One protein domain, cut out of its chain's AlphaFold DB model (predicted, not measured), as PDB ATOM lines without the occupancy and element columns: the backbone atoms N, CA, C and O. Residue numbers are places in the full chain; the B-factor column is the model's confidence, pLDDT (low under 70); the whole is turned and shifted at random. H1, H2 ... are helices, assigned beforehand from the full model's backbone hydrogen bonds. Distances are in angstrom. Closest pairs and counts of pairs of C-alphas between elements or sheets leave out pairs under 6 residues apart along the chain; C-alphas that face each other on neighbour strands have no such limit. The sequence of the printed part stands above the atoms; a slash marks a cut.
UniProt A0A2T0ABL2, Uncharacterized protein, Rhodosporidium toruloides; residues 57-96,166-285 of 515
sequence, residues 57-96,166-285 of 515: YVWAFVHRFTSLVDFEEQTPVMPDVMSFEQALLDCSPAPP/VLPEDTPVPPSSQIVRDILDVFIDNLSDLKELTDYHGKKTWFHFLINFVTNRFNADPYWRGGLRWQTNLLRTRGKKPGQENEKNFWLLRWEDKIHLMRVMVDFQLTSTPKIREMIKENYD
ATOM      1  N   TYR A  57      15.865  -3.887  32.920       88.94
ATOM      2  CA  TYR A  57      15.926  -5.030  32.018       88.94
ATOM      3  C   TYR A  57      14.574  -5.736  31.872       88.94
ATOM      4  O   TYR A  57      14.141  -6.015  30.752       88.94
ATOM      5  N   VAL A  58      13.876  -5.988  32.985       92.94
ATOM      6  CA  VAL A  58      12.525  -6.567  32.958       92.94
ATOM      7  C   VAL A  58      11.551  -5.616  32.269       92.94
ATOM      8  O   VAL A  58      10.785  -6.057  31.414       92.94
ATOM      9  N   TRP A  59      11.614  -4.319  32.573       91.94
ATOM     10  CA  TRP A  59      10.809  -3.301  31.900       91.94
ATOM     11  C   TRP A  59      11.068  -3.279  30.389       91.94
ATOM     12  O   TRP A  59      10.124  -3.345  29.606       91.94
ATOM     13  N   ALA A  60      12.334  -3.287  29.959       89.88
ATOM     14  CA  ALA A  60      12.690  -3.332  28.542       89.88
ATOM     15  C   ALA A  60      12.138  -4.578  27.840       89.88
ATOM     16  O   ALA A  60      11.713  -4.492  26.687       89.88
ATOM     17  N   PHE A  61      12.123  -5.726  28.526       93.19
ATOM     18  CA  PHE A  61      11.498  -6.931  27.998       93.19
ATOM     19  C   PHE A  61       9.985  -6.758  27.848       93.19
ATOM     20  O   PHE A  61       9.451  -7.007  26.770       93.19
ATOM     21  N   VAL A  62       9.304  -6.304  28.902       93.00
ATOM     22  CA  VAL A  62       7.852  -6.083  28.893       93.00
ATOM     23  C   VAL A  62       7.467  -5.112  27.776       93.00
ATOM     24  O   VAL A  62       6.615  -5.439  26.954       93.00
ATOM     25  N   HIS A  63       8.161  -3.983  27.677       89.00
ATOM     26  CA  HIS A  63       7.924  -2.963  26.662       89.00
ATOM     27  C   HIS A  63       8.123  -3.473  25.222       89.00
ATOM     28  O   HIS A  63       7.372  -3.099  24.330       89.00
ATOM     29  N   ARG A  64       9.121  -4.332  24.968       88.25
ATOM     30  CA  ARG A  64       9.491  -4.739  23.594       88.25
ATOM     31  C   ARG A  64       8.894  -6.067  23.135       88.25
ATOM     32  O   ARG A  64       8.855  -6.329  21.935       88.25
ATOM     33  N   PHE A  65       8.488  -6.930  24.065       91.06
ATOM     34  CA  PHE A  65       8.068  -8.303  23.768       91.06
ATOM     35  C   PHE A  65       6.647  -8.632  24.232       91.06
ATOM     36  O   PHE A  65       6.196  -9.768  24.053       91.06
ATOM     37  N   THR A  66       5.934  -7.673  24.822       89.88
ATOM     38  CA  THR A  66       4.563  -7.862  25.303       89.88
ATOM     39  C   THR A  66       3.672  -6.705  24.872       89.88
ATOM     40  O   THR A  66       4.162  -5.660  24.463       89.88
ATOM     41  N   SER A  67       2.359  -6.891  24.980       86.12
ATOM     42  CA  SER A  67       1.359  -5.851  24.723       86.12
ATOM     43  C   SER A  67       0.922  -5.115  25.996       86.12
ATOM     44  O   SER A  67      -0.115  -4.470  25.991       86.12
ATOM     45  N   LEU A  68       1.645  -5.263  27.118       84.81
ATOM     46  CA  LEU A  68       1.275  -4.604  28.381       84.81
ATOM     47  C   LEU A  68       1.566  -3.100  28.378       84.81
ATOM     48  O   LEU A  68       1.006  -2.364  29.189       84.81
ATOM     49  N   VAL A  69       2.455  -2.665  27.487       81.62
ATOM     50  CA  VAL A  69       2.808  -1.264  27.285       81.62
ATOM     51  C   VAL A  69       2.343  -0.891  25.886       81.62
ATOM     52  O   VAL A  69       2.942  -1.322  24.903       81.62
ATOM     53  N   ASP A  70       1.265  -0.120  25.810       76.31
ATOM     54  CA  ASP A  70       0.761   0.445  24.562       76.31
ATOM     55  C   ASP A  70       0.504   1.941  24.760       76.31
ATOM     56  O   ASP A  70      -0.461   2.347  25.403       76.31
ATOM     57  N   PHE A  71       1.397   2.777  24.232       65.69
ATOM     58  CA  PHE A  71       1.281   4.230  24.368       65.69
ATOM     59  C   PHE A  71       0.152   4.832  23.516       65.69
ATOM     60  O   PHE A  71      -0.186   6.000  23.709       65.69
ATOM     61  N   GLU A  72      -0.417   4.071  22.573       65.56
ATOM     62  CA  GLU A  72      -1.562   4.505  21.768       65.56
ATOM     63  C   GLU A  72      -2.897   4.216  22.470       65.56
ATOM     64  O   GLU A  72      -3.909   4.862  22.173       65.56
ATOM     65  N   GLU A  73      -2.914   3.288  23.433       71.00
ATOM     66  CA  GLU A  73      -4.092   3.042  24.253       71.00
ATOM     67  C   GLU A  73      -4.349   4.204  25.215       71.00
ATOM     68  O   GLU A  73      -3.461   4.760  25.855       71.00
ATOM     69  N   GLN A  74      -5.623   4.565  25.366       60.41
ATOM     70  CA  GLN A  74      -6.021   5.666  26.244       60.41
ATOM     71  C   GLN A  74      -5.889   5.315  27.738       60.41
ATOM     72  O   GLN A  74      -5.896   6.205  28.591       60.41
ATOM     73  N   THR A  75      -5.777   4.021  28.047       65.06
ATOM     74  CA  THR A  75      -5.581   3.464  29.390       65.06
ATOM     75  C   THR A  75      -4.668   2.236  29.304       65.06
ATOM     76  O   THR A  75      -5.167   1.115  29.431       65.06
ATOM     77  N   PRO A  76      -3.357   2.414  29.066       71.38
ATOM     78  CA  PRO A  76      -2.435   1.290  29.055       71.38
ATOM     79  C   PRO A  76      -2.444   0.595  30.413       71.38
ATOM     80  O   PRO A  76      -2.511   1.252  31.457       71.38
ATOM     81  N   VAL A  77      -2.328  -0.734  30.401       75.19
ATOM     82  CA  VAL A  77      -2.185  -1.534  31.629       75.19
ATOM     83  C   VAL A  77      -0.967  -1.067  32.427       75.19
ATOM     84  O   VAL A  77      -1.017  -0.993  33.656       75.19
ATOM     85  N   MET A  78       0.111  -0.699  31.730       79.44
ATOM     86  CA  MET A  78       1.313  -0.150  32.342       79.44
ATOM     87  C   MET A  78       1.803   1.077  31.562       79.44
ATOM     88  O   MET A  78       2.413   0.922  30.503       79.44
ATOM     89  N   PRO A  79       1.521   2.298  32.054       73.31
ATOM     90  CA  PRO A  79       1.813   3.526  31.317       73.31
ATOM     91  C   PRO A  79       3.310   3.836  31.246       73.31
ATOM     92  O   PRO A  79       3.782   4.356  30.239       73.31
ATOM     93  N   ASP A  80       4.068   3.531  32.301       83.88
ATOM     94  CA  ASP A  80       5.486   3.857  32.394       83.88
ATOM     95  C   ASP A  80       6.258   2.949  33.364       83.88
ATOM     96  O   ASP A  80       5.692   2.184  34.155       83.88
ATOM     97  N   VAL A  81       7.589   3.065  33.308       87.06
ATOM     98  CA  VAL A  81       8.510   2.354  34.202       87.06
ATOM     99  C   VAL A  81       8.316   2.765  35.665       87.06
ATOM    100  O   VAL A  81       8.486   1.947  36.561       87.06
ATOM    101  N   MET A  82       7.905   4.008  35.926       87.44
ATOM    102  CA  MET A  82       7.717   4.529  37.286       87.44
ATOM    103  C   MET A  82       6.544   3.837  37.988       87.44
ATOM    104  O   MET A  82       6.630   3.496  39.165       87.44
ATOM    105  N   SER A  83       5.471   3.554  37.251       89.50
ATOM    106  CA  SER A  83       4.301   2.814  37.723       89.50
ATOM    107  C   SER A  83       4.659   1.371  38.053       89.50
ATOM    108  O   SER A  83       4.190   0.834  39.056       89.50
ATOM    109  N   PHE A  84       5.527   0.747  37.250       92.50
ATOM    110  CA  PHE A  84       6.058  -0.581  37.553       92.50
ATOM    111  C   PHE A  84       6.860  -0.588  38.859       92.50
ATOM    112  O   PHE A  84       6.691  -1.468  39.702       92.50
ATOM    113  N   GLU A  85       7.704   0.414  39.065       91.88
ATOM    114  CA  GLU A  85       8.517   0.530  40.274       91.88
ATOM    115  C   GLU A  85       7.715   0.817  41.521       91.88
ATOM    116  O   GLU A  85       7.941   0.193  42.559       91.88
ATOM    117  N   GLN A  86       6.757   1.732  41.413       91.50
ATOM    118  CA  GLN A  86       5.856   2.025  42.507       91.50
ATOM    119  C   GLN A  86       5.049   0.776  42.862       91.50
ATOM    120  O   GLN A  86       4.949   0.429  44.033       91.50
ATOM    121  N   ALA A  87       4.585   0.019  41.863       93.69
ATOM    122  CA  ALA A  87       3.911  -1.255  42.083       93.69
ATOM    123  C   ALA A  87       4.800  -2.290  42.792       93.69
ATOM    124  O   ALA A  87       4.306  -3.034  43.644       93.69
ATOM    125  N   LEU A  88       6.099  -2.340  42.474       93.31
ATOM    126  CA  LEU A  88       7.067  -3.186  43.175       93.31
ATOM    127  C   LEU A  88       7.247  -2.767  44.640       93.31
ATOM    128  O   LEU A  88       7.357  -3.641  45.503       93.31
ATOM    129  N   LEU A  89       7.273  -1.464  44.929       91.81
ATOM    130  CA  LEU A  89       7.388  -0.938  46.294       91.81
ATOM    131  C   LEU A  89       6.106  -1.168  47.102       91.81
ATOM    132  O   LEU A  89       6.172  -1.718  48.200       91.81
ATOM    133  N   ASP A  90       4.947  -0.829  46.538       92.19
ATOM    134  CA  ASP A  90       3.640  -0.904  47.201       92.19
ATOM    135  C   ASP A  90       3.239  -2.341  47.552       92.19
ATOM    136  O   ASP A  90       2.567  -2.583  48.557       92.19
ATOM    137  N   CYS A  91       3.659  -3.314  46.736       91.69
ATOM    138  CA  CYS A  91       3.372  -4.729  46.968       91.69
ATOM    139  C   CYS A  91       4.450  -5.452  47.788       91.69
ATOM    140  O   CYS A  91       4.439  -6.685  47.865       91.69
ATOM    141  N   SER A  92       5.395  -4.717  48.379       88.19
ATOM    142  CA  SER A  92       6.506  -5.253  49.169       88.19
ATOM    143  C   SER A  92       6.423  -4.815  50.634       88.19
ATOM    144  O   SER A  92       5.878  -3.756  50.940       88.19
ATOM    145  N   PRO A  93       6.934  -5.625  51.579       83.88
ATOM    146  CA  PRO A  93       6.991  -5.222  52.975       83.88
ATOM    147  C   PRO A  93       7.938  -4.031  53.127       83.88
ATOM    148  O   PRO A  93       8.924  -3.906  52.395       83.88
ATOM    149  N   ALA A  94       7.657  -3.178  54.113       76.44
ATOM    150  CA  ALA A  94       8.536  -2.065  54.435       76.44
ATOM    151  C   ALA A  94       9.961  -2.579  54.724       76.44
ATOM    152  O   ALA A  94      10.117  -3.615  55.385       76.44
ATOM    153  N   PRO A  95      11.006  -1.880  54.248       67.94
ATOM    154  CA  PRO A  95      12.374  -2.275  54.537       67.94
ATOM    155  C   PRO A  95      12.588  -2.298  56.058       67.94
ATOM    156  O   PRO A  95      12.069  -1.425  56.764       67.94
ATOM    157  N   PRO A  96      13.341  -3.276  56.594       60.19
ATOM    158  CA  PRO A  96      13.643  -3.293  58.017       60.19
ATOM    159  C   PRO A  96      14.352  -1.984  58.398       60.19
ATOM    160  O   PRO A  96      15.142  -1.467  57.598       60.19
ATOM    161  N   VAL A 166      14.287 -13.049  58.157       59.06
ATOM    162  CA  VAL A 166      13.095 -13.817  58.516       59.06
ATOM    163  C   VAL A 166      12.110 -12.829  59.121       59.06
ATOM    164  O   VAL A 166      12.321 -12.330  60.226       59.06
ATOM    165  N   LEU A 167      11.075 -12.500  58.353       63.34
ATOM    166  CA  LEU A 167      10.011 -11.629  58.815       63.34
ATOM    167  C   LEU A 167       9.280 -12.325  59.975       63.34
ATOM    168  O   LEU A 167       9.066 -13.541  59.903       63.34
ATOM    169  N   PRO A 168       8.905 -11.595  61.042       68.00
ATOM    170  CA  PRO A 168       8.031 -12.129  62.081       68.00
ATOM    171  C   PRO A 168       6.775 -12.755  61.464       68.00
ATOM    172  O   PRO A 168       6.251 -12.227  60.481       68.00
ATOM    173  N   GLU A 169       6.269 -13.847  62.043       67.44
ATOM    174  CA  GLU A 169       5.074 -14.537  61.524       67.44
ATOM    175  C   GLU A 169       3.841 -13.616  61.446       67.44
ATOM    176  O   GLU A 169       2.995 -13.800  60.573       67.44
ATOM    177  N   ASP A 170       3.796 -12.574  62.283       73.38
ATOM    178  CA  ASP A 170       2.723 -11.574  62.343       73.38
ATOM    179  C   ASP A 170       2.896 -10.398  61.363       73.38
ATOM    180  O   ASP A 170       2.165  -9.408  61.439       73.38
ATOM    181  N   THR A 171       3.868 -10.459  60.447       76.06
ATOM    182  CA  THR A 171       4.086  -9.371  59.482       76.06
ATOM    183  C   THR A 171       2.856  -9.219  58.581       76.06
ATOM    184  O   THR A 171       2.464 -10.188  57.921       76.06
ATOM    185  N   PRO A 172       2.234  -8.024  58.513       83.00
ATOM    186  CA  PRO A 172       1.071  -7.815  57.665       83.00
ATOM    187  C   PRO A 172       1.457  -8.033  56.202       83.00
ATOM    188  O   PRO A 172       2.467  -7.517  55.724       83.00
ATOM    189  N   VAL A 173       0.646  -8.813  55.491       84.88
ATOM    190  CA  VAL A 173       0.866  -9.086  54.068       84.88
ATOM    191  C   VAL A 173       0.582  -7.804  53.277       84.88
ATOM    192  O   VAL A 173      -0.520  -7.265  53.417       84.88
ATOM    193  N   PRO A 174       1.528  -7.323  52.450       88.56
ATOM    194  CA  PRO A 174       1.300  -6.180  51.572       88.56
ATOM    195  C   PRO A 174       0.126  -6.412  50.607       88.56
ATOM    196  O   PRO A 174      -0.200  -7.567  50.297       88.56
ATOM    197  N   PRO A 175      -0.512  -5.345  50.098       92.44
ATOM    198  CA  PRO A 175      -1.534  -5.484  49.068       92.44
ATOM    199  C   PRO A 175      -0.948  -6.118  47.797       92.44
ATOM    200  O   PRO A 175       0.195  -5.869  47.416       92.44
ATOM    201  N   SER A 176      -1.743  -6.941  47.111       92.00
ATOM    202  CA  SER A 176      -1.350  -7.482  45.807       92.00
ATOM    203  C   SER A 176      -1.357  -6.377  44.754       92.00
ATOM    204  O   SER A 176      -2.360  -5.676  44.616       92.00
ATOM    205  N   SER A 177      -0.293  -6.276  43.960       93.62
ATOM    206  CA  SER A 177      -0.244  -5.358  42.819       93.62
ATOM    207  C   SER A 177      -0.841  -6.014  41.572       93.62
ATOM    208  O   SER A 177      -0.347  -7.058  41.144       93.62
ATOM    209  N   GLN A 178      -1.793  -5.344  40.918       93.00
ATOM    210  CA  GLN A 178      -2.326  -5.796  39.629       93.00
ATOM    211  C   GLN A 178      -1.265  -5.748  38.516       93.00
ATOM    212  O   GLN A 178      -1.078  -6.755  37.852       93.00
ATOM    213  N   ILE A 179      -0.467  -4.675  38.423       93.19
ATOM    214  CA  ILE A 179       0.616  -4.533  37.425       93.19
ATOM    215  C   ILE A 179       1.585  -5.726  37.476       93.19
ATOM    216  O   ILE A 179       1.819  -6.402  36.479       93.19
ATOM    217  N   VAL A 180       2.120  -6.030  38.664       93.62
ATOM    218  CA  VAL A 180       2.981  -7.206  38.880       93.62
ATOM    219  C   VAL A 180       2.283  -8.518  38.492       93.62
ATOM    220  O   VAL A 180       2.935  -9.380  37.907       93.62
ATOM    221  N   ARG A 181       0.984  -8.689  38.779       92.69
ATOM    222  CA  ARG A 181       0.237  -9.883  38.341       92.69
ATOM    223  C   ARG A 181       0.126  -9.962  36.824       92.69
ATOM    224  O   ARG A 181       0.435 -11.014  36.284       92.69
ATOM    225  N   ASP A 182      -0.224  -8.869  36.155       93.25
ATOM    226  CA  ASP A 182      -0.383  -8.836  34.699       93.25
ATOM    227  C   ASP A 182       0.929  -9.208  33.990       93.25
ATOM    228  O   ASP A 182       0.929  -9.999  33.046       93.25
ATOM    229  N   ILE A 183       2.074  -8.723  34.494       94.31
ATOM    230  CA  ILE A 183       3.392  -9.127  33.980       94.31
ATOM    231  C   ILE A 183       3.621 -10.627  34.166       94.31
ATOM    232  O   ILE A 183       4.071 -11.308  33.245       94.31
ATOM    233  N   LEU A 184       3.340 -11.145  35.363       92.94
ATOM    234  CA  LEU A 184       3.550 -12.557  35.667       92.94
ATOM    235  C   LEU A 184       2.639 -13.457  34.834       92.94
ATOM    236  O   LEU A 184       3.116 -14.478  34.345       92.94
ATOM    237  N   ASP A 185       1.381 -13.076  34.628       92.44
ATOM    238  CA  ASP A 185       0.441 -13.820  33.792       92.44
ATOM    239  C   ASP A 185       0.935 -13.871  32.340       92.44
ATOM    240  O   ASP A 185       1.035 -14.955  31.766       92.44
ATOM    241  N   VAL A 186       1.404 -12.747  31.784       92.94
ATOM    242  CA  VAL A 186       2.025 -12.732  30.446       92.94
ATOM    243  C   VAL A 186       3.278 -13.606  30.384       92.94
ATOM    244  O   VAL A 186       3.502 -14.306  29.392       92.94
ATOM    245  N   PHE A 187       4.112 -13.597  31.425       93.56
ATOM    246  CA  PHE A 187       5.306 -14.441  31.463       93.56
ATOM    247  C   PHE A 187       4.941 -15.924  31.524       93.56
ATOM    248  O   PHE A 187       5.584 -16.741  30.865       93.56
ATOM    249  N   ILE A 188       3.911 -16.277  32.292       90.31
ATOM    250  CA  ILE A 188       3.395 -17.643  32.393       90.31
ATOM    251  C   ILE A 188       2.840 -18.101  31.046       90.31
ATOM    252  O   ILE A 188       3.191 -19.190  30.593       90.31
ATOM    253  N   ASP A 189       2.062 -17.256  30.373       90.19
ATOM    254  CA  ASP A 189       1.515 -17.540  29.046       90.19
ATOM    255  C   ASP A 189       2.626 -17.718  28.004       90.19
ATOM    256  O   ASP A 189       2.620 -18.669  27.224       90.19
ATOM    257  N   ASN A 190       3.659 -16.873  28.020       90.94
ATOM    258  CA  ASN A 190       4.821 -17.037  27.139       90.94
ATOM    259  C   ASN A 190       5.617 -18.323  27.424       90.94
ATOM    260  O   ASN A 190       6.381 -18.788  26.574       90.94
ATOM    261  N   LEU A 191       5.490 -18.886  28.622       89.25
ATOM    262  CA  LEU A 191       6.183 -20.097  29.045       89.25
ATOM    263  C   LEU A 191       5.285 -21.344  28.999       89.25
ATOM    264  O   LEU A 191       5.778 -22.445  29.253       89.25
ATOM    265  N   SER A 192       4.004 -21.214  28.636       85.44
ATOM    266  CA  SER A 192       3.034 -22.316  28.688       85.44
ATOM    267  C   SER A 192       3.291 -23.420  27.661       85.44
ATOM    268  O   SER A 192       2.837 -24.547  27.833       85.44
ATOM    269  N   ASP A 193       4.035 -23.133  26.594       83.62
ATOM    270  CA  ASP A 193       4.397 -24.138  25.585       83.62
ATOM    271  C   ASP A 193       5.469 -25.123  26.085       83.62
ATOM    272  O   ASP A 193       5.731 -26.164  25.470       83.62
ATOM    273  N   LEU A 194       6.114 -24.806  27.210       82.62
ATOM    274  CA  LEU A 194       7.183 -25.605  27.780       82.62
ATOM    275  C   LEU A 194       6.597 -26.660  28.717       82.62
ATOM    276  O   LEU A 194       6.278 -26.394  29.874       82.62
ATOM    277  N   LYS A 195       6.519 -27.896  28.214       82.00
ATOM    278  CA  LYS A 195       5.946 -29.048  28.934       82.00
ATOM    279  C   LYS A 195       6.525 -29.250  30.336       82.00
ATOM    280  O   LYS A 195       5.787 -29.563  31.262       82.00
ATOM    281  N   GLU A 196       7.823 -28.997  30.517       79.81
ATOM    282  CA  GLU A 196       8.497 -29.093  31.823       79.81
ATOM    283  C   GLU A 196       7.922 -28.142  32.888       79.81
ATOM    284  O   GLU A 196       8.051 -28.397  34.086       79.81
ATOM    285  N   LEU A 197       7.264 -27.056  32.473       78.19
ATOM    286  CA  LEU A 197       6.627 -26.089  33.361       78.19
ATOM    287  C   LEU A 197       5.123 -26.332  33.529       78.19
ATOM    288  O   LEU A 197       4.567 -25.965  34.566       78.19
ATOM    289  N   THR A 198       4.474 -26.984  32.561       74.69
ATOM    290  CA  THR A 198       3.018 -27.195  32.553       74.69
ATOM    291  C   THR A 198       2.562 -28.576  33.009       74.69
ATOM    292  O   THR A 198       1.416 -28.707  33.443       74.69
ATOM    293  N   ASP A 199       3.425 -29.595  32.966       72.69
ATOM    294  CA  ASP A 199       3.107 -30.980  33.356       72.69
ATOM    295  C   ASP A 199       3.090 -31.174  34.890       72.69
ATOM    296  O   ASP A 199       3.578 -32.161  35.440       72.69
ATOM    297  N   TYR A 200       2.514 -30.212  35.616       68.38
ATOM    298  CA  TYR A 200       2.370 -30.256  37.067       68.38
ATOM    299  C   TYR A 200       1.003 -30.826  37.474       68.38
ATOM    300  O   TYR A 200      -0.049 -30.295  37.119       68.38
ATOM    301  N   HIS A 201       1.010 -31.890  38.283       60.09
ATOM    302  CA  HIS A 201      -0.193 -32.606  38.738       60.09
ATOM    303  C   HIS A 201      -0.978 -31.919  39.884       60.09
ATOM    304  O   HIS A 201      -1.812 -32.559  40.523       60.09
ATOM    305  N   GLY A 202      -0.731 -30.636  40.172       64.75
ATOM    306  CA  GLY A 202      -1.394 -29.890  41.253       64.75
ATOM    307  C   GLY A 202      -2.346 -28.783  40.781       64.75
ATOM    308  O   GLY A 202      -2.813 -28.764  39.643       64.75
ATOM    309  N   LYS A 203      -2.672 -27.848  41.685       63.53
ATOM    310  CA  LYS A 203      -3.565 -26.715  41.385       63.53
ATOM    311  C   LYS A 203      -2.941 -25.813  40.314       63.53
ATOM    312  O   LYS A 203      -1.816 -25.351  40.469       63.53
ATOM    313  N   LYS A 204      -3.697 -25.519  39.254       72.75
ATOM    314  CA  LYS A 204      -3.278 -24.664  38.131       72.75
ATOM    315  C   LYS A 204      -3.477 -23.180  38.446       72.75
ATOM    316  O   LYS A 204      -4.335 -22.528  37.868       72.75
ATOM    317  N   THR A 205      -2.733 -22.663  39.415       83.06
ATOM    318  CA  THR A 205      -2.690 -21.214  39.692       83.06
ATOM    319  C   THR A 205      -1.351 -20.646  39.235       83.06
ATOM    320  O   THR A 205      -0.354 -21.368  39.325       83.06
ATOM    321  N   TRP A 206      -1.301 -19.360  38.890       85.56
ATOM    322  CA  TRP A 206      -0.063 -18.646  38.549       85.56
ATOM    323  C   TRP A 206       1.051 -18.845  39.599       85.56
ATOM    324  O   TRP A 206       2.192 -19.151  39.265       85.56
ATOM    325  N   PHE A 207       0.716 -18.811  40.892       84.56
ATOM    326  CA  PHE A 207       1.699 -18.999  41.963       84.56
ATOM    327  C   PHE A 207       2.314 -20.410  41.973       84.56
ATOM    328  O   PHE A 207       3.520 -20.571  42.133       84.56
ATOM    329  N   HIS A 208       1.508 -21.452  41.746       80.56
ATOM    330  CA  HIS A 208       2.015 -22.827  41.628       80.56
ATOM    331  C   HIS A 208       2.894 -23.006  40.385       80.56
ATOM    332  O   HIS A 208       3.862 -23.766  40.435       80.56
ATOM    333  N   PHE A 209       2.605 -22.283  39.299       85.06
ATOM    334  CA  PHE A 209       3.499 -22.238  38.147       85.06
ATOM    335  C   PHE A 209       4.865 -21.669  38.542       85.06
ATOM    336  O   PHE A 209       5.881 -22.285  38.234       85.06
ATOM    337  N   LEU A 210       4.909 -20.561  39.293       83.44
ATOM    338  CA  LEU A 210       6.171 -19.995  39.788       83.44
ATOM    339  C   LEU A 210       6.939 -20.970  40.684       83.44
ATOM    340  O   LEU A 210       8.148 -21.117  40.528       83.44
ATOM    341  N   ILE A 211       6.251 -21.688  41.579       79.94
ATOM    342  CA  ILE A 211       6.873 -22.747  42.390       79.94
ATOM    343  C   ILE A 211       7.514 -23.812  41.497       79.94
ATOM    344  O   ILE A 211       8.645 -24.233  41.762       79.94
ATOM    345  N   ASN A 212       6.804 -24.259  40.459       80.81
ATOM    346  CA  ASN A 212       7.298 -25.276  39.535       80.81
ATOM    347  C   ASN A 212       8.482 -24.752  38.711       80.81
ATOM    348  O   ASN A 212       9.508 -25.422  38.625       80.81
ATOM    349  N   PHE A 213       8.385 -23.522  38.198       82.75
ATOM    350  CA  PHE A 213       9.465 -22.830  37.500       82.75
ATOM    351  C   PHE A 213      10.726 -22.755  38.358       82.75
ATOM    352  O   PHE A 213      11.788 -23.224  37.945       82.75
ATOM    353  N   VAL A 214      10.598 -22.254  39.591       78.44
ATOM    354  CA  VAL A 214      11.725 -22.162  40.521       78.44
ATOM    355  C   VAL A 214      12.281 -23.552  40.830       78.44
ATOM    356  O   VAL A 214      13.491 -23.765  40.796       78.44
ATOM    357  N   THR A 215      11.404 -24.526  41.083       75.12
ATOM    358  CA  THR A 215      11.815 -25.889  41.436       75.12
ATOM    359  C   THR A 215      12.584 -26.567  40.304       75.12
ATOM    360  O   THR A 215      13.617 -27.173  40.582       75.12
ATOM    361  N   ASN A 216      12.119 -26.447  39.062       75.62
ATOM    362  CA  ASN A 216      12.727 -27.115  37.915       75.62
ATOM    363  C   ASN A 216      13.962 -26.379  37.402       75.62
ATOM    364  O   ASN A 216      14.908 -27.038  36.989       75.62
ATOM    365  N   ARG A 217      14.013 -25.043  37.458       72.00
ATOM    366  CA  ARG A 217      15.171 -24.297  36.940       72.00
ATOM    367  C   ARG A 217      16.271 -24.050  37.946       72.00
ATOM    368  O   ARG A 217      17.424 -24.338  37.639       72.00
ATOM    369  N   PHE A 218      15.942 -23.591  39.145       64.62
ATOM    370  CA  PHE A 218      16.983 -23.251  40.112       64.62
ATOM    371  C   PHE A 218      17.619 -24.496  40.735       64.62
ATOM    372  O   PHE A 218      18.795 -24.466  41.078       64.62
ATOM    373  N   ASN A 219      16.889 -25.616  40.847       58.84
ATOM    374  CA  ASN A 219      17.460 -26.837  41.431       58.84
ATOM    375  C   ASN A 219      18.113 -27.781  40.406       58.84
ATOM    376  O   ASN A 219      18.949 -28.596  40.805       58.84
ATOM    377  N   ALA A 220      17.728 -27.737  39.124       57.06
ATOM    378  CA  ALA A 220      18.232 -28.695  38.134       57.06
ATOM    379  C   ALA A 220      19.543 -28.259  37.466       57.06
ATOM    380  O   ALA A 220      20.367 -29.121  37.147       57.06
ATOM    381  N   ASP A 221      19.758 -26.954  37.276       55.75
ATOM    382  CA  ASP A 221      20.913 -26.429  36.546       55.75
ATOM    383  C   ASP A 221      22.210 -26.521  37.383       55.75
ATOM    384  O   ASP A 221      22.287 -25.915  38.455       55.75
ATOM    385  N   PRO A 222      23.248 -27.254  36.929       54.50
ATOM    386  CA  PRO A 222      24.545 -27.334  37.602       54.50
ATOM    387  C   PRO A 222      25.236 -25.982  37.810       54.50
ATOM    388  O   PRO A 222      25.985 -25.849  38.772       54.50
ATOM    389  N   TYR A 223      24.985 -24.994  36.945       49.69
ATOM    390  CA  TYR A 223      25.527 -23.642  37.085       49.69
ATOM    391  C   TYR A 223      24.898 -22.904  38.278       49.69
ATOM    392  O   TYR A 223      25.573 -22.168  38.994       49.69
ATOM    393  N   TRP A 224      23.621 -23.188  38.554       50.47
ATOM    394  CA  TRP A 224      22.880 -22.666  39.704       50.47
ATOM    395  C   TRP A 224      22.882 -23.625  40.910       50.47
ATOM    396  O   TRP A 224      22.388 -23.258  41.976       50.47
ATOM    397  N   ARG A 225      23.517 -24.812  40.818       41.00
ATOM    398  CA  ARG A 225      23.783 -25.715  41.960       41.00
ATOM    399  C   ARG A 225      24.784 -25.066  42.921       41.00
ATOM    400  O   ARG A 225      25.972 -25.362  42.918       41.00
ATOM    401  N   GLY A 226      24.273 -24.177  43.764       40.16
ATOM    402  CA  GLY A 226      25.045 -23.369  44.712       40.16
ATOM    403  C   GLY A 226      24.744 -21.872  44.614       40.16
ATOM    404  O   GLY A 226      25.021 -21.138  45.563       40.16
ATOM    405  N   GLY A 227      24.119 -21.429  43.522       38.06
ATOM    406  CA  GLY A 227      23.629 -20.069  43.348       38.06
ATOM    407  C   GLY A 227      22.343 -19.865  44.136       38.06
ATOM    408  O   GLY A 227      21.286 -20.314  43.718       38.06
ATOM    409  N   LEU A 228      22.467 -19.183  45.278       43.53
ATOM    410  CA  LEU A 228      21.380 -18.521  46.015       43.53
ATOM    411  C   LEU A 228      20.334 -19.496  46.607       43.53
ATOM    412  O   LEU A 228      19.143 -19.473  46.313       43.53
ATOM    413  N   ARG A 229      20.792 -20.290  47.587       42.03
ATOM    414  CA  ARG A 229      20.009 -21.155  48.507       42.03
ATOM    415  C   ARG A 229      18.747 -20.513  49.124       42.03
ATOM    416  O   ARG A 229      17.935 -21.234  49.699       42.03
ATOM    417  N   TRP A 230      18.583 -19.192  49.065       49.28
ATOM    418  CA  TRP A 230      17.386 -18.483  49.518       49.28
ATOM    419  C   TRP A 230      16.269 -18.438  48.475       49.28
ATOM    420  O   TRP A 230      15.117 -18.380  48.874       49.28
ATOM    421  N   GLN A 231      16.549 -18.572  47.177       46.84
ATOM    422  CA  GLN A 231      15.531 -18.553  46.115       46.84
ATOM    423  C   GLN A 231      14.592 -19.758  46.178       46.84
ATOM    424  O   GLN A 231      13.391 -19.646  45.947       46.84
ATOM    425  N   THR A 232      15.117 -20.908  46.608       45.53
ATOM    426  CA  THR A 232      14.316 -22.089  46.947       45.53
ATOM    427  C   THR A 232      13.507 -21.898  48.236       45.53
ATOM    428  O   THR A 232      12.525 -22.607  48.437       45.53
ATOM    429  N   ASN A 233      13.896 -20.948  49.095       51.88
ATOM    430  CA  ASN A 233      13.229 -20.594  50.355       51.88
ATOM    431  C   ASN A 233      12.325 -19.344  50.246       51.88
ATOM    432  O   ASN A 233      11.596 -19.067  51.190       51.88
ATOM    433  N   LEU A 234      12.337 -18.607  49.124       56.56
ATOM    434  CA  LEU A 234      11.515 -17.404  48.902       56.56
ATOM    435  C   LEU A 234      10.025 -17.738  48.875       56.56
ATOM    436  O   LEU A 234       9.205 -17.090  49.515       56.56
ATOM    437  N   LEU A 235       9.672 -18.777  48.122       60.38
ATOM    438  CA  LEU A 235       8.281 -19.183  47.948       60.38
ATOM    439  C   LEU A 235       7.899 -20.342  48.886       60.38
ATOM    440  O   LEU A 235       6.717 -20.525  49.192       60.38
ATOM    441  N   ARG A 236       8.892 -21.099  49.384       57.81
ATOM    442  CA  ARG A 236       8.703 -22.231  50.303       57.81
ATOM    443  C   ARG A 236       8.760 -21.779  51.755       57.81
ATOM    444  O   ARG A 236       9.799 -21.351  52.244       57.81
ATOM    445  N   THR A 237       7.673 -21.972  52.496       55.06
ATOM    446  CA  THR A 237       7.706 -21.795  53.952       55.06
ATOM    447  C   THR A 237       8.536 -22.918  54.582       55.06
ATOM    448  O   THR A 237       8.222 -24.100  54.405       55.06
ATOM    449  N   ARG A 238       9.585 -22.574  55.340       46.97
ATOM    450  CA  ARG A 238      10.409 -23.551  56.068       46.97
ATOM    451  C   ARG A 238       9.511 -24.420  56.961       46.97
ATOM    452  O   ARG A 238       8.709 -23.901  57.725       46.97
ATOM    453  N   GLY A 239       9.626 -25.742  56.837       50.78
ATOM    454  CA  GLY A 239       8.816 -26.701  57.603       50.78
ATOM    455  C   GLY A 239       7.473 -27.093  56.972       50.78
ATOM    456  O   GLY A 239       6.820 -27.996  57.493       50.78
ATOM    457  N   LYS A 240       7.069 -26.498  55.840       58.38
ATOM    458  CA  LYS A 240       5.899 -26.956  55.072       58.38
ATOM    459  C   LYS A 240       6.301 -27.947  53.980       58.38
ATOM    460  O   LYS A 240       7.388 -27.861  53.408       58.38
ATOM    461  N   LYS A 241       5.419 -28.910  53.696       59.91
ATOM    462  CA  LYS A 241       5.610 -29.851  52.581       59.91
ATOM    463  C   LYS A 241       5.456 -29.104  51.243       59.91
ATOM    464  O   LYS A 241       4.608 -28.213  51.176       59.91
ATOM    465  N   PRO A 242       6.199 -29.486  50.183       59.09
ATOM    466  CA  PRO A 242       5.954 -28.975  48.835       59.09
ATOM    467  C   PRO A 242       4.476 -29.127  48.445       59.09
ATOM    468  O   PRO A 242       3.894 -30.194  48.649       59.09
ATOM    469  N   GLY A 243       3.865 -28.065  47.922       60.75
ATOM    470  CA  GLY A 243       2.432 -27.967  47.621       60.75
ATOM    471  C   GLY A 243       1.573 -27.345  48.733       60.75
ATOM    472  O   GLY A 243       0.357 -27.243  48.570       60.75
ATOM    473  N   GLN A 244       2.164 -26.942  49.867       68.50
ATOM    474  CA  GLN A 244       1.489 -26.190  50.942       68.50
ATOM    475  C   GLN A 244       1.894 -24.707  50.995       68.50
ATOM    476  O   GLN A 244       1.563 -23.996  51.951       68.50
ATOM    477  N   GLU A 245       2.630 -24.239  49.991       74.69
ATOM    478  CA  GLU A 245       2.956 -22.833  49.810       74.69
ATOM    479  C   GLU A 245       1.692 -22.020  49.484       74.69
ATOM    480  O   GLU A 245       0.730 -22.521  48.899       74.69
ATOM    481  N   ASN A 246       1.681 -20.749  49.884       78.94
ATOM    482  CA  ASN A 246       0.552 -19.849  49.664       78.94
ATOM    483  C   ASN A 246       1.032 -18.601  48.925       78.94
ATOM    484  O   ASN A 246       2.120 -18.106  49.205       78.94
ATOM    485  N   GLU A 247       0.187 -18.068  48.046       85.06
ATOM    486  CA  GLU A 247       0.409 -16.826  47.304       85.06
ATOM    487  C   GLU A 247       0.849 -15.666  48.208       85.06
ATOM    488  O   GLU A 247       1.709 -14.876  47.832       85.06
ATOM    489  N   LYS A 248       0.335 -15.602  49.445       84.25
ATOM    490  CA  LYS A 248       0.747 -14.607  50.450       84.25
ATOM    491  C   LYS A 248       2.267 -14.539  50.653       84.25
ATOM    492  O   LYS A 248       2.792 -13.460  50.906       84.25
ATOM    493  N   ASN A 249       2.970 -15.663  50.504       79.75
ATOM    494  CA  ASN A 249       4.426 -15.719  50.629       79.75
ATOM    495  C   ASN A 249       5.126 -14.898  49.538       79.75
ATOM    496  O   ASN A 249       6.153 -14.295  49.817       79.75
ATOM    497  N   PHE A 250       4.571 -14.850  48.319       85.12
ATOM    498  CA  PHE A 250       5.121 -14.032  47.236       85.12
ATOM    499  C   PHE A 250       5.024 -12.537  47.561       85.12
ATOM    500  O   PHE A 250       5.976 -11.791  47.359       85.12
ATOM    501  N   TRP A 251       3.891 -12.093  48.106       88.56
ATOM    502  CA  TRP A 251       3.687 -10.680  48.445       88.56
ATOM    503  C   TRP A 251       4.548 -10.224  49.630       88.56
ATOM    504  O   TRP A 251       4.970  -9.075  49.671       88.56
ATOM    505  N   LEU A 252       4.902 -11.141  50.535       84.12
ATOM    506  CA  LEU A 252       5.856 -10.898  51.623       84.12
ATOM    507  C   LEU A 252       7.325 -10.813  51.168       84.12
ATOM    508  O   LEU A 252       8.188 -10.495  51.983       84.12
ATOM    509  N   LEU A 253       7.634 -11.093  49.901       81.56
ATOM    510  CA  LEU A 253       8.986 -10.908  49.372       81.56
ATOM    511  C   LEU A 253       9.340  -9.428  49.284       81.56
ATOM    512  O   LEU A 253       8.464  -8.607  49.023       81.56
ATOM    513  N   ARG A 254      10.620  -9.072  49.417       83.88
ATOM    514  CA  ARG A 254      11.048  -7.704  49.100       83.88
ATOM    515  C   ARG A 254      11.004  -7.474  47.590       83.88
ATOM    516  O   ARG A 254      10.973  -8.429  46.810       83.88
ATOM    517  N   TRP A 255      11.019  -6.215  47.173       88.69
ATOM    518  CA  TRP A 255      10.961  -5.880  45.752       88.69
ATOM    519  C   TRP A 255      12.182  -6.420  44.994       88.69
ATOM    520  O   TRP A 255      12.024  -6.873  43.862       88.69
ATOM    521  N   GLU A 256      13.360  -6.460  45.631       84.56
ATOM    522  CA  GLU A 256      14.597  -7.014  45.065       84.56
ATOM    523  C   GLU A 256      14.426  -8.495  44.714       84.56
ATOM    524  O   GLU A 256      14.845  -8.962  43.659       84.56
ATOM    525  N   ASP A 257      13.760  -9.240  45.593       82.81
ATOM    526  CA  ASP A 257      13.564 -10.672  45.425       82.81
ATOM    527  C   ASP A 257      12.520 -10.955  44.325       82.81
ATOM    528  O   ASP A 257      12.675 -11.887  43.529       82.81
ATOM    529  N   LYS A 258      11.471 -10.118  44.245       88.19
ATOM    530  CA  LYS A 258      10.460 -10.177  43.178       88.19
ATOM    531  C   LYS A 258      11.074  -9.872  41.813       88.19
ATOM    532  O   LYS A 258      10.886 -10.657  40.882       88.19
ATOM    533  N   ILE A 259      11.821  -8.770  41.691       90.06
ATOM    534  CA  ILE A 259      12.401  -8.375  40.405       90.06
ATOM    535  C   ILE A 259      13.446  -9.376  39.930       90.06
ATOM    536  O   ILE A 259      13.479  -9.713  38.749       90.06
ATOM    537  N   HIS A 260      14.226  -9.935  40.851       85.19
ATOM    538  CA  HIS A 260      15.196 -10.960  40.521       85.19
ATOM    539  C   HIS A 260      14.533 -12.210  39.924       85.19
ATOM    540  O   HIS A 260      14.985 -12.732  38.901       85.19
ATOM    541  N   LEU A 261      13.423 -12.673  40.515       85.75
ATOM    542  CA  LEU A 261      12.642 -13.783  39.962       85.75
ATOM    543  C   LEU A 261      12.133 -13.455  38.552       85.75
ATOM    544  O   LEU A 261      12.301 -14.263  37.636       85.75
ATOM    545  N   MET A 262      11.556 -12.266  38.367       92.00
ATOM    546  CA  MET A 262      11.062 -11.808  37.065       92.00
ATOM    547  C   MET A 262      12.191 -11.732  36.031       92.00
ATOM    548  O   MET A 262      12.013 -12.186  34.903       92.00
ATOM    549  N   ARG A 263      13.377 -11.255  36.418       90.06
ATOM    550  CA  ARG A 263      14.562 -11.208  35.555       90.06
ATOM    551  C   ARG A 263      14.975 -12.598  35.087       90.06
ATOM    552  O   ARG A 263      15.215 -12.791  33.899       90.06
ATOM    553  N   VAL A 264      15.010 -13.587  35.981       86.25
ATOM    554  CA  VAL A 264      15.341 -14.973  35.597       86.25
ATOM    555  C   VAL A 264      14.284 -15.565  34.657       86.25
ATOM    556  O   VAL A 264      14.622 -16.294  33.721       86.25
ATOM    557  N   MET A 265      13.004 -15.233  34.851       90.31
ATOM    558  CA  MET A 265      11.948 -15.617  33.906       90.31
ATOM    559  C   MET A 265      12.146 -14.962  32.534       90.31
ATOM    560  O   MET A 265      11.922 -15.620  31.518       90.31
ATOM    561  N   VAL A 266      12.578 -13.700  32.479       93.06
ATOM    562  CA  VAL A 266      12.918 -13.003  31.227       93.06
ATOM    563  C   VAL A 266      14.087 -13.686  30.512       93.06
ATOM    564  O   VAL A 266      13.957 -14.031  29.336       93.06
ATOM    565  N   ASP A 267      15.187 -13.967  31.219       88.62
ATOM    566  CA  ASP A 267      16.353 -14.676  30.662       88.62
ATOM    567  C   ASP A 267      15.941 -16.018  30.036       88.62
ATOM    568  O   ASP A 267      16.406 -16.421  28.960       88.62
ATOM    569  N   PHE A 268      15.013 -16.712  30.693       88.38
ATOM    570  CA  PHE A 268      14.511 -17.980  30.201       88.38
ATOM    571  C   PHE A 268      13.609 -17.833  28.970       88.38
ATOM    572  O   PHE A 268      13.774 -18.574  27.998       88.38
ATOM    573  N   GLN A 269      12.711 -16.847  28.963       92.38
ATOM    574  CA  GLN A 269      11.858 -16.550  27.810       92.38
ATOM    575  C   GLN A 269      12.687 -16.199  26.565       92.38
ATOM    576  O   GLN A 269      12.437 -16.735  25.484       92.38
ATOM    577  N   LEU A 270      13.729 -15.376  26.717       91.19
ATOM    578  CA  LEU A 270      14.616 -14.976  25.618       91.19
ATOM    579  C   LEU A 270      15.368 -16.160  24.987       91.19
ATOM    580  O   LEU A 270      15.650 -16.158  23.786       91.19
ATOM    581  N   THR A 271      15.683 -17.186  25.778       87.00
ATOM    582  CA  THR A 271      16.474 -18.340  25.324       87.00
ATOM    583  C   THR A 271      15.628 -19.526  24.878       87.00
ATOM    584  O   THR A 271      16.053 -20.281  23.999       87.00
ATOM    585  N   SER A 272      14.436 -19.690  25.452       87.00
ATOM    586  CA  SER A 272      13.708 -20.962  25.394       87.00
ATOM    587  C   SER A 272      12.297 -20.844  24.831       87.00
ATOM    588  O   SER A 272      11.801 -21.827  24.282       87.00
ATOM    589  N   THR A 273      11.670 -19.664  24.865       90.62
ATOM    590  CA  THR A 273      10.328 -19.481  24.298       90.62
ATOM    591  C   THR A 273      10.390 -19.343  22.770       90.62
ATOM    592  O   THR A 273      10.998 -18.393  22.265       90.62
ATOM    593  N   PRO A 274       9.732 -20.230  21.991       89.44
ATOM    594  CA  PRO A 274       9.751 -20.166  20.528       89.44
ATOM    595  C   PRO A 274       9.205 -18.846  19.971       89.44
ATOM    596  O   PRO A 274       9.858 -18.247  19.121       89.44
ATOM    597  N   LYS A 275       8.077 -18.365  20.513       89.94
ATOM    598  CA  LYS A 275       7.429 -17.096  20.137       89.94
ATOM    599  C   LYS A 275       8.384 -15.902  20.252       89.94
ATOM    600  O   LYS A 275       8.549 -15.143  19.304       89.94
ATOM    601  N   ILE A 276       9.073 -15.769  21.389       92.31
ATOM    602  CA  ILE A 276      10.046 -14.689  21.614       92.31
ATOM    603  C   ILE A 276      11.215 -14.793  20.631       92.31
ATOM    604  O   ILE A 276      11.622 -13.808  20.017       92.31
ATOM    605  N   ARG A 277      11.736 -16.005  20.423       90.69
ATOM    606  CA  ARG A 277      12.842 -16.232  19.487       90.69
ATOM    607  C   ARG A 277      12.470 -15.934  18.039       90.69
ATOM    608  O   ARG A 277      13.338 -15.508  17.279       90.69
ATOM    609  N   GLU A 278      11.231 -16.192  17.642       90.06
ATOM    610  CA  GLU A 278      10.720 -15.853  16.316       90.06
ATOM    611  C   GLU A 278      10.658 -14.336  16.128       90.06
ATOM    612  O   GLU A 278      11.273 -13.839  15.186       90.06
ATOM    613  N   MET A 279      10.107 -13.595  17.097       91.00
ATOM    614  CA  MET A 279      10.127 -12.126  17.071       91.00
ATOM    615  C   MET A 279      11.551 -11.564  16.950       91.00
ATOM    616  O   MET A 279      11.791 -10.644  16.170       91.00
ATOM    617  N   ILE A 280      12.528 -12.131  17.671       90.38
ATOM    618  CA  ILE A 280      13.938 -11.724  17.541       90.38
ATOM    619  C   ILE A 280      14.460 -12.010  16.125       90.38
ATOM    620  O   ILE A 280      15.118 -11.158  15.525       90.38
ATOM    621  N   LYS A 281      14.181 -13.194  15.567       88.25
ATOM    622  CA  LYS A 281      14.629 -13.566  14.215       88.25
ATOM    623  C   LYS A 281      14.051 -12.659  13.138       88.25
ATOM    624  O   LYS A 281      14.794 -12.302  12.227       88.25
ATOM    625  N   GLU A 282      12.772 -12.311  13.239       87.56
ATOM    626  CA  GLU A 282      12.077 -11.434  12.293       87.56
ATOM    627  C   GLU A 282      12.629 -10.009  12.343       87.56
ATOM    628  O   GLU A 282      12.972  -9.431  11.307       87.56
ATOM    629  N   ASN A 283      12.801  -9.471  13.553       87.06
ATOM    630  CA  ASN A 283      13.331  -8.127  13.757       87.06
ATOM    631  C   ASN A 283      14.780  -7.990  13.280       87.06
ATOM    632  O   ASN A 283      15.130  -6.995  12.648       87.06
ATOM    633  N   TYR A 284      15.623  -8.999  13.519       84.12
ATOM    634  CA  TYR A 284      17.023  -8.984  13.083       84.12
ATOM    635  C   TYR A 284      17.259  -9.559  11.678       84.12
ATOM    636  O   TYR A 284      18.397  -9.524  11.212       84.12
ATOM    637  N   ASP A 285      16.219 -10.071  11.009       78.94
ATOM    638  CA  ASP A 285      16.288 -10.798   9.732       78.94
ATOM    639  C   ASP A 285      17.411 -11.856   9.705       78.94
ATOM    640  O   ASP A 285      18.213 -11.961   8.773       78.94
TER     641      ASP A 285
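AT A GLANCE: This is residues 57 to 96 and 166 to 285 of the 515 residues of an uncharacterized protein of Rhodosporidium toruloides (UniProt A0A2T0ABL2). Two helices, H3 and H8, run side by side and the same way through the middle of the domain, with H2 crossing near the beginning of both, H1 packed on H8, and H5 packed steeply on H3. The short helices H4 and H6 pack on H5, and H9 turns off the end of H8 at a corner. The printed part has 160 residues with nine named helices, H1 to H9 in order along the chain, and no named strand; the class is all helix. It is compact, with a radius of gyration of the C-alphas of 16.3 A and spans of 50 by 36 by 28 A.

HOW THE PARTS SIT: H1, residues 57 to 65, touches residues 259 to 266 of H8, residues 255 to 272, at a steep tilt of 45 degrees; the closest C-alphas, of Val 58 and Arg 263, are 5.7 A apart. H2, residues 81 to 90, touches residues 255 to 259 of H8, closest at the C-alphas of Leu 88 and Trp 255, 5.4 A. H3, residues 178 to 191, touches H2 with residues 179 to 180 alone, closest at the C-alphas of Ala 87 and Ile 179, 6.6 A, and is only just about perpendicular to it at 72 degrees. H3 touches H8, the hub, at a shallow tilt of 25 degrees, the same way, closest at the C-alphas of Leu 191 and Gln 269, 6.8 A. H4, residues 195 to 198, touches H5, residues 206 to 220, closest at the C-alphas of Leu 197 and Phe 213, 6.0 A. H5 touches H3 at a steep tilt of 55 degrees, closest at the C-alphas of Asp 185 and Trp 206, 6.8 A. H6, residues 231 to 234, touches H5, closest at the C-alphas of Val 214 and Thr 232, 6.9 A. H7, residues 248 to 251, touches no helix. H9, residues 274 to 284, touches H8 only at the corner, closest at the C-alphas of Leu 270 and Ile 276, 6.1 A. Each O i to N i+4 pair is within hydrogen-bond range in H1, H2, H3, H8 and H9, and 9 of 11 are in H5; H4, H6 and H7 are too short for such a pair.

IN THESE COORDINATES: H1 begins at C-alpha 57, (15.926, -5.030, 32.018). H3 is 19.7 A long, H5 20.9 A, and H8 25.5 A from C-alpha 255 at (10.961, -5.880, 45.752). H9, 15.3 A, ends at C-alpha 284, (17.023, -8.984, 13.083).

THE WHOLE: The C-alphas of Asp 170 and Asp 285 are the two farthest apart, 54.3 A. Residues 97 to 165 are cut out, and C-alphas 96 and 166 are 10.6 A apart. The links H1 to H2 and H6 to H7 are long. Residues 220 to 225, of which 220 belongs to H5, stand free. The mean pLDDT of the printed part is 78.6; 41 residues are under 70, among them 218 to 244.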